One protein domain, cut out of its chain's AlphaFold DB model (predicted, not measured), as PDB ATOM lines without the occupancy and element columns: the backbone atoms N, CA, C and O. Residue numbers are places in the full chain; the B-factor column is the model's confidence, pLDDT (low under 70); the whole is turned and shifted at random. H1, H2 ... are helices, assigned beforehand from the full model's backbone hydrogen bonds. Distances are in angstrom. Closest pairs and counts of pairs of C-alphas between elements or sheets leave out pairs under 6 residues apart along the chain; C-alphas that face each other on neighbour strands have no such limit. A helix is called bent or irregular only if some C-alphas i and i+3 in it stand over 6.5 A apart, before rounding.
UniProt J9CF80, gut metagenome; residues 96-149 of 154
ATOM      1  N   VAL A  96     146.335 -30.016 247.903       90.62
ATOM      2  CA  VAL A  96     145.666 -29.003 248.728       90.62
ATOM      3  C   VAL A  96     144.590 -28.310 247.898       90.62
ATOM      4  O   VAL A  96     144.884 -27.721 246.858       90.62
ATOM      5  N   THR A  97     143.347 -28.357 248.367       92.06
ATOM      6  CA  THR A  97     142.208 -27.781 247.650       92.06
ATOM      7  C   THR A  97     142.122 -26.263 247.823       92.06
ATOM      8  O   THR A  97     142.586 -25.694 248.816       92.06
ATOM      9  N   GLN A  98     141.490 -25.580 246.867       89.12
ATOM     10  CA  GLN A  98     141.286 -24.126 246.894       89.12
ATOM     11  C   GLN A  98     140.511 -23.672 248.133       89.12
ATOM     12  O   GLN A  98     140.820 -22.624 248.702       89.12
ATOM     13  N   VAL A  99     139.521 -24.460 248.568       90.44
ATOM     14  CA  VAL A  99     138.733 -24.142 249.765       90.44
ATOM     15  C   VAL A  99     139.558 -24.295 251.043       90.44
ATOM     16  O   VAL A  99     139.487 -23.426 251.914       90.44
ATOM     17  N   LEU A 100     140.390 -25.339 251.137       91.06
ATOM     18  CA  LEU A 100     141.274 -25.552 252.282       91.06
ATOM     19  C   LEU A 100     142.330 -24.444 252.371       91.06
ATOM     20  O   LEU A 100     142.545 -23.882 253.445       91.06
ATOM     21  N   TRP A 101     142.928 -24.081 251.235       88.75
ATOM     22  CA  TRP A 101     143.863 -22.964 251.144       88.75
ATOM     23  C   TRP A 101     143.233 -21.659 251.635       88.75
ATOM     24  O   TRP A 101     143.761 -21.023 252.544       88.75
ATOM     25  N   LEU A 102     142.077 -21.289 251.075       87.88
ATOM     26  CA  LEU A 102     141.371 -20.058 251.430       87.88
ATOM     27  C   LEU A 102     140.996 -20.031 252.913       87.88
ATOM     28  O   LEU A 102     141.090 -18.990 253.559       87.88
ATOM     29  N   ALA A 103     140.595 -21.170 253.475       89.44
ATOM     30  CA  ALA A 103     140.281 -21.247 254.891       89.44
ATOM     31  C   ALA A 103     141.507 -20.986 255.767       89.44
ATOM     32  O   ALA A 103     141.387 -20.270 256.760       89.44
ATOM     33  N   VAL A 104     142.678 -21.532 255.435       88.75
ATOM     34  CA  VAL A 104     143.897 -21.343 256.236       88.75
ATOM     35  C   VAL A 104     144.488 -19.950 256.027       88.75
ATOM     36  O   VAL A 104     144.691 -19.236 257.009       88.75
ATOM     37  N   MET A 105     144.704 -19.560 254.771       84.75
ATOM     38  CA  MET A 105     145.449 -18.354 254.392       84.75
ATOM     39  C   MET A 105     144.585 -17.087 254.396       84.75
ATOM     40  O   MET A 105     145.097 -15.995 254.621       84.75
ATOM     41  N   GLY A 106     143.266 -17.216 254.221       84.12
ATOM     42  CA  GLY A 106     142.326 -16.091 254.231       84.12
ATOM     43  C   GLY A 106     142.207 -15.346 252.900       84.12
ATOM     44  O   GLY A 106     141.396 -14.426 252.793       84.12
ATOM     45  N   ASP A 107     142.958 -15.751 251.879       77.88
ATOM     46  CA  ASP A 107     142.914 -15.182 250.541       77.88
ATOM     47  C   ASP A 107     143.041 -16.249 249.434       77.88
ATOM     48  O   ASP A 107     143.197 -17.450 249.663       77.88
ATOM     49  N   THR A 108     142.888 -15.796 248.194       67.81
ATOM     50  CA  THR A 108     143.111 -16.598 246.985       67.81
ATOM     51  C   THR A 108     144.462 -16.224 246.393       67.81
ATOM     52  O   THR A 108     144.756 -15.035 246.409       67.81
ATOM     53  N   SER A 109     145.192 -17.197 245.828       64.62
ATOM     54  CA  SER A 109     146.356 -17.098 244.912       64.62
ATOM     55  C   SER A 109     146.999 -15.726 244.674       64.62
ATOM     56  O   SER A 109     146.334 -14.732 244.381       64.62
ATOM     57  N   THR A 110     148.322 -15.715 244.597       56.41
ATOM     58  CA  THR A 110     149.112 -14.493 244.474       56.41
ATOM     59  C   THR A 110     148.813 -13.696 243.198       56.41
ATOM     60  O   THR A 110     148.287 -14.211 242.205       56.41
ATOM     61  N   VAL A 111     149.139 -12.400 243.236       54.06
ATOM     62  CA  VAL A 111     148.722 -11.358 242.275       54.06
ATOM     63  C   VAL A 111     149.024 -11.716 240.807       54.06
ATOM     64  O   VAL A 111     148.334 -11.245 239.905       54.06
ATOM     65  N   ALA A 112     150.005 -12.587 240.554       54.81
ATOM     66  CA  ALA A 112     150.421 -12.994 239.212       54.81
ATOM     67  C   ALA A 112     149.509 -14.042 238.539       54.81
ATOM     68  O   ALA A 112     149.461 -14.097 237.310       54.81
ATOM     69  N   ARG A 113     148.797 -14.886 239.301       59.09
ATOM     70  CA  ARG A 113     147.953 -15.976 238.764       59.09
ATOM     71  C   ARG A 113     146.683 -16.153 239.585       59.09
ATOM     72  O   ARG A 113     146.441 -17.201 240.179       59.09
ATOM     73  N   ARG A 114     145.854 -15.109 239.586       64.19
ATOM     74  CA  ARG A 114     144.534 -15.150 240.215       64.19
ATOM     75  C   ARG A 114     143.695 -16.285 239.609       64.19
ATOM     76  O   ARG A 114     143.685 -16.434 238.389       64.19
ATOM     77  N   TRP A 115     142.976 -17.057 240.430       69.94
ATOM     78  CA  TRP A 115     142.029 -18.100 239.981       69.94
ATOM     79  C   TRP A 115     140.812 -17.491 239.252       69.94
ATOM     80  O   TRP A 115     139.695 -17.425 239.778       69.94
ATOM     81  N   THR A 116     141.039 -16.947 238.055       62.78
ATOM     82  CA  THR A 116     140.061 -16.174 237.275       62.78
ATOM     83  C   THR A 116     139.533 -16.919 236.060       62.78
ATOM     84  O   THR A 116     138.481 -16.547 235.553       62.78
ATOM     85  N   THR A 117     140.232 -17.950 235.586       62.88
ATOM     86  CA  THR A 117     139.761 -18.798 234.486       62.88
ATOM     87  C   THR A 117     138.769 -19.834 235.008       62.88
ATOM     88  O   THR A 117     138.975 -20.398 236.078       62.88
ATOM     89  N   GLU A 118     137.692 -20.096 234.262       65.50
ATOM     90  CA  GLU A 118     136.704 -21.131 234.618       65.50
ATOM     91  C   GLU A 118     137.334 -22.530 234.673       65.50
ATOM     92  O   GLU A 118     136.959 -23.359 235.499       65.50
ATOM     93  N   VAL A 119     138.346 -22.777 233.837       71.69
ATOM     94  CA  VAL A 119     139.107 -24.027 233.850       71.69
ATOM     95  C   VAL A 119     139.938 -24.108 235.131       71.69
ATOM     96  O   VAL A 119     140.796 -23.260 235.378       71.69
ATOM     97  N   GLY A 120     139.678 -25.143 235.933       74.69
ATOM     98  CA  GLY A 120     140.409 -25.435 237.167       74.69
ATOM     99  C   GLY A 120     139.949 -24.642 238.391       74.69
ATOM    100  O   GLY A 120     140.641 -24.662 239.401       74.69
ATOM    101  N   LYS A 121     138.819 -23.929 238.343       81.88
ATOM    102  CA  LYS A 121     138.292 -23.181 239.494       81.88
ATOM    103  C   LYS A 121     137.189 -23.958 240.214       81.88
ATOM    104  O   LYS A 121     136.207 -24.357 239.597       81.88
ATOM    105  N   GLY A 122     137.293 -24.058 241.537       84.25
ATOM    106  CA  GLY A 122     136.237 -24.593 242.396       84.25
ATOM    107  C   GLY A 122     136.782 -25.116 243.722       84.25
ATOM    108  O   GLY A 122     137.985 -25.308 243.864       84.25
ATOM    109  N   ALA A 123     135.889 -25.334 244.692       86.25
ATOM    110  CA  ALA A 123     136.260 -25.687 246.064       86.25
ATOM    111  C   ALA A 123     137.168 -26.922 246.139       86.25
ATOM    112  O   ALA A 123     138.162 -26.887 246.860       86.25
ATOM    113  N   ASP A 124     136.862 -27.942 245.335       89.00
ATOM    114  CA  ASP A 124     137.543 -29.241 245.328       89.00
ATOM    115  C   ASP A 124     138.705 -29.318 244.324       89.00
ATOM    116  O   ASP A 124     139.332 -30.363 244.171       89.00
ATOM    117  N   TYR A 125     139.007 -28.222 243.620       88.94
ATOM    118  CA  TYR A 125     140.154 -28.173 242.719       88.94
ATOM    119  C   TYR A 125     141.441 -27.868 243.488       88.94
ATOM    120  O   TYR A 125     141.391 -27.177 244.511       88.94
ATOM    121  N   PRO A 126     142.606 -28.302 242.975       89.25
ATOM    122  CA  PRO A 126     143.892 -27.948 243.555       89.25
ATOM    123  C   PRO A 126     144.106 -26.435 243.598       89.25
ATOM    124  O   PRO A 126     143.725 -25.697 242.681       89.25
ATOM    125  N   ALA A 127     144.742 -25.963 244.662       86.50
ATOM    126  CA  ALA A 127     145.234 -24.603 244.758       86.50
ATOM    127  C   ALA A 127     146.483 -24.458 243.870       86.50
ATOM    128  O   ALA A 127     147.517 -25.068 244.128       86.50
ATOM    129  N   TYR A 128     146.398 -23.651 242.808       81.56
ATOM    130  CA  TYR A 128     147.496 -23.440 241.852       81.56
ATOM    131  C   TYR A 128     147.939 -21.976 241.795       81.56
ATOM    132  O   TYR A 128     147.287 -21.087 242.334       81.56
ATOM    133  N   GLY A 129     149.062 -21.696 241.129       76.81
ATOM    134  CA  GLY A 129     149.542 -20.315 240.981       76.81
ATOM    135  C   GLY A 129     149.992 -19.673 242.298       76.81
ATOM    136  O   GLY A 129     150.031 -18.451 242.398       76.81
ATOM    137  N   ILE A 130     150.325 -20.491 243.299       77.25
ATOM    138  CA  ILE A 130     150.929 -20.054 244.557       77.25
ATOM    139  C   ILE A 130     152.416 -19.815 244.299       77.25
ATOM    140  O   ILE A 130     153.117 -20.692 243.796       77.25
ATOM    141  N   SER A 131     152.884 -18.613 244.609       70.94
ATOM    142  CA  SER A 131     154.278 -18.215 244.445       70.94
ATOM    143  C   SER A 131     154.991 -18.207 245.795       70.94
ATOM    144  O   SER A 131     154.463 -17.712 246.789       70.94
ATOM    145  N   TYR A 132     156.220 -18.726 245.796       67.00
ATOM    146  CA  TYR A 132     157.140 -18.715 246.937       67.00
ATOM    147  C   TYR A 132     157.525 -17.304 247.404       67.00
ATOM    148  O   TYR A 132     158.030 -17.146 248.506       67.00
ATOM    149  N   ALA A 133     157.346 -16.281 246.563       64.88
ATOM    150  CA  ALA A 133     157.711 -14.906 246.905       64.88
ATOM    151  C   ALA A 133     156.657 -14.207 247.776       64.88
ATOM    152  O   ALA A 133     156.970 -13.234 248.455       64.88
ATOM    153  N   ASP A 134     155.414 -14.681 247.729       63.03
ATOM    154  CA  ASP A 134     154.280 -14.021 248.381       63.03
ATOM    155  C   ASP A 134     153.959 -14.635 249.751       63.03
ATOM    156  O   ASP A 134     153.347 -13.991 250.599       63.03
ATOM    157  N   TYR A 135     154.411 -15.866 249.979       69.38
ATOM    158  CA  TYR A 135     154.299 -16.577 251.244       69.38
ATOM    159  C   TYR A 135     155.658 -17.164 251.589       69.38
ATOM    160  O   TYR A 135     156.299 -17.753 250.721       69.38
ATOM    161  N   ASP A 136     156.080 -17.032 252.844       60.94
ATOM    162  CA  ASP A 136     157.365 -17.539 253.330       60.94
ATOM    163  C   ASP A 136     157.381 -19.076 253.429       60.94
ATOM    164  O   ASP A 136     157.396 -19.679 254.500       60.94
ATOM    165  N   PHE A 137     157.350 -19.734 252.272       62.16
ATOM    166  CA  PHE A 137     157.637 -21.157 252.129       62.16
ATOM    167  C   PHE A 137     159.149 -21.425 252.042       62.16
ATOM    168  O   PHE A 137     159.571 -22.580 252.038       62.16
ATOM    169  N   CYS A 138     159.971 -20.371 251.964       53.91
ATOM    170  CA  CYS A 138     161.424 -20.447 251.801       53.91
ATOM    171  C   CYS A 138     162.172 -20.656 253.129       53.91
ATOM    172  O   CYS A 138     163.286 -21.185 253.108       53.91
ATOM    173  N   GLY A 139     161.557 -20.305 254.261       51.88
ATOM    174  CA  GLY A 139     162.195 -20.258 255.579       51.88
ATOM    175  C   GLY A 139     162.669 -21.574 256.212       51.88
ATOM    176  O   GLY A 139     163.169 -21.527 257.323       51.88
ATOM    177  N   ASN A 140     162.556 -22.747 255.570       55.72
ATOM    178  CA  ASN A 140     163.004 -24.016 256.187       55.72
ATOM    179  C   ASN A 140     163.988 -24.858 255.358       55.72
ATOM    180  O   ASN A 140     164.689 -25.688 255.927       55.72
ATOM    181  N   VAL A 141     164.078 -24.675 254.035       51.75
ATOM    182  CA  VAL A 141     164.947 -25.515 253.176       51.75
ATOM    183  C   VAL A 141     166.109 -24.718 252.589       51.75
ATOM    184  O   VAL A 141     167.225 -25.227 252.500       51.75
ATOM    185  N   TRP A 142     165.881 -23.455 252.221       48.56
ATOM    186  CA  TRP A 142     166.922 -22.630 251.607       48.56
ATOM    187  C   TRP A 142     167.985 -22.194 252.629       48.56
ATOM    188  O   TRP A 142     169.169 -22.206 252.308       48.56
ATOM    189  N   GLU A 143     167.593 -21.918 253.880       52.53
ATOM    190  CA  GLU A 143     168.535 -21.605 254.970       52.53
ATOM    191  C   GLU A 143     169.423 -22.799 255.357       52.53
ATOM    192  O   GLU A 143     170.611 -22.619 255.607       52.53
ATOM    193  N   TRP A 144     168.890 -24.026 255.322       50.72
ATOM    194  CA  TRP A 144     169.667 -25.238 255.612       50.72
ATOM    195  C   TRP A 144     170.694 -25.568 254.520       50.72
ATOM    196  O   TRP A 144     171.785 -26.043 254.821       50.72
ATOM    197  N   CYS A 145     170.378 -25.299 253.252       54.50
ATOM    198  CA  CYS A 145     171.311 -25.532 252.145       54.50
ATOM    199  C   CYS A 145     172.339 -24.398 251.964       54.50
ATOM    200  O   CYS A 145     173.404 -24.631 251.390       54.50
ATOM    201  N   ALA A 146     172.051 -23.181 252.439       48.22
ATOM    202  CA  ALA A 146     172.943 -22.029 252.295       48.22
ATOM    203  C   ALA A 146     174.161 -22.058 253.242       48.22
ATOM    204  O   ALA A 146     175.177 -21.434 252.926       48.22
ATOM    205  N   ASP A 147     174.112 -22.819 254.343       49.69
ATOM    206  CA  ASP A 147     175.238 -22.976 255.286       49.69
ATOM    207  C   ASP A 147     176.477 -23.645 254.651       49.69
ATOM    208  O   ASP A 147     177.600 -23.503 255.126       49.69
ATOM    209  N   TRP A 148     176.325 -24.302 253.496       51.06
ATOM    210  CA  TRP A 148     177.461 -24.877 252.766       51.06
ATOM    211  C   TRP A 148     178.377 -23.812 252.127       51.06
ATOM    212  O   TRP A 148     179.538 -24.090 251.823       51.06
ATOM    213  N   PHE A 149     177.887 -22.588 251.897       45.12
ATOM    214  CA  PHE A 149     178.620 -21.560 251.143       45.12
ATOM    215  C   PHE A 149     179.398 -20.554 252.001       45.12
ATOM    216  O   PHE A 149     180.045 -19.666 251.442       45.12
TER     217      PHE A 149
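Overview. This is residues 96 to 149 of the 154 residues of a protein of gut metagenome (UniProt J9CF80). The model shows little regular structure: a small body of loops with the short helix H1 at one side, and a tail, residues 136 to 149, that sticks out from it and ends in H2. The tail makes the length of the whole. The printed part has 54 residues, with two named helices, H1 then H2, holding 16 of them, and no named strand; the class is all helix. It is loose, with a radius of gyration of the C-alphas of 14.0 A, and spans 45 by 20 by 15 A.

Along the chain. H1, residues 98 to 105, begins at C-alpha 98 (141.286, -24.126, 246.894) and is 10.3 A long from first to last C-alpha. H2, residues 142 to 149, is 11.8 A long and ends at C-alpha 149 (178.620, -21.560, 251.143).

Arrangement. H1 and H2 are apart. In H1 every O i to N i+4 pair is within hydrogen-bond range; in H2 1 of 4 is, beside 2 of 5 O i to N i+3 pairs. H2 is neither bent nor irregular, but only just: C-alphas 145 and 148 are 6.2 A apart.

Size, cuts and confidence. The two C-alphas farthest apart, of Glu 118 and Phe 149, are 45.1 A apart. The body without residues 136 to 149 spans 24 by 20 by 13 A. The link from H1 to H2 is long, 36 residues. The printed part has no cut. The pLDDT is under 70 at residues 108 to 118 and 132 to 149.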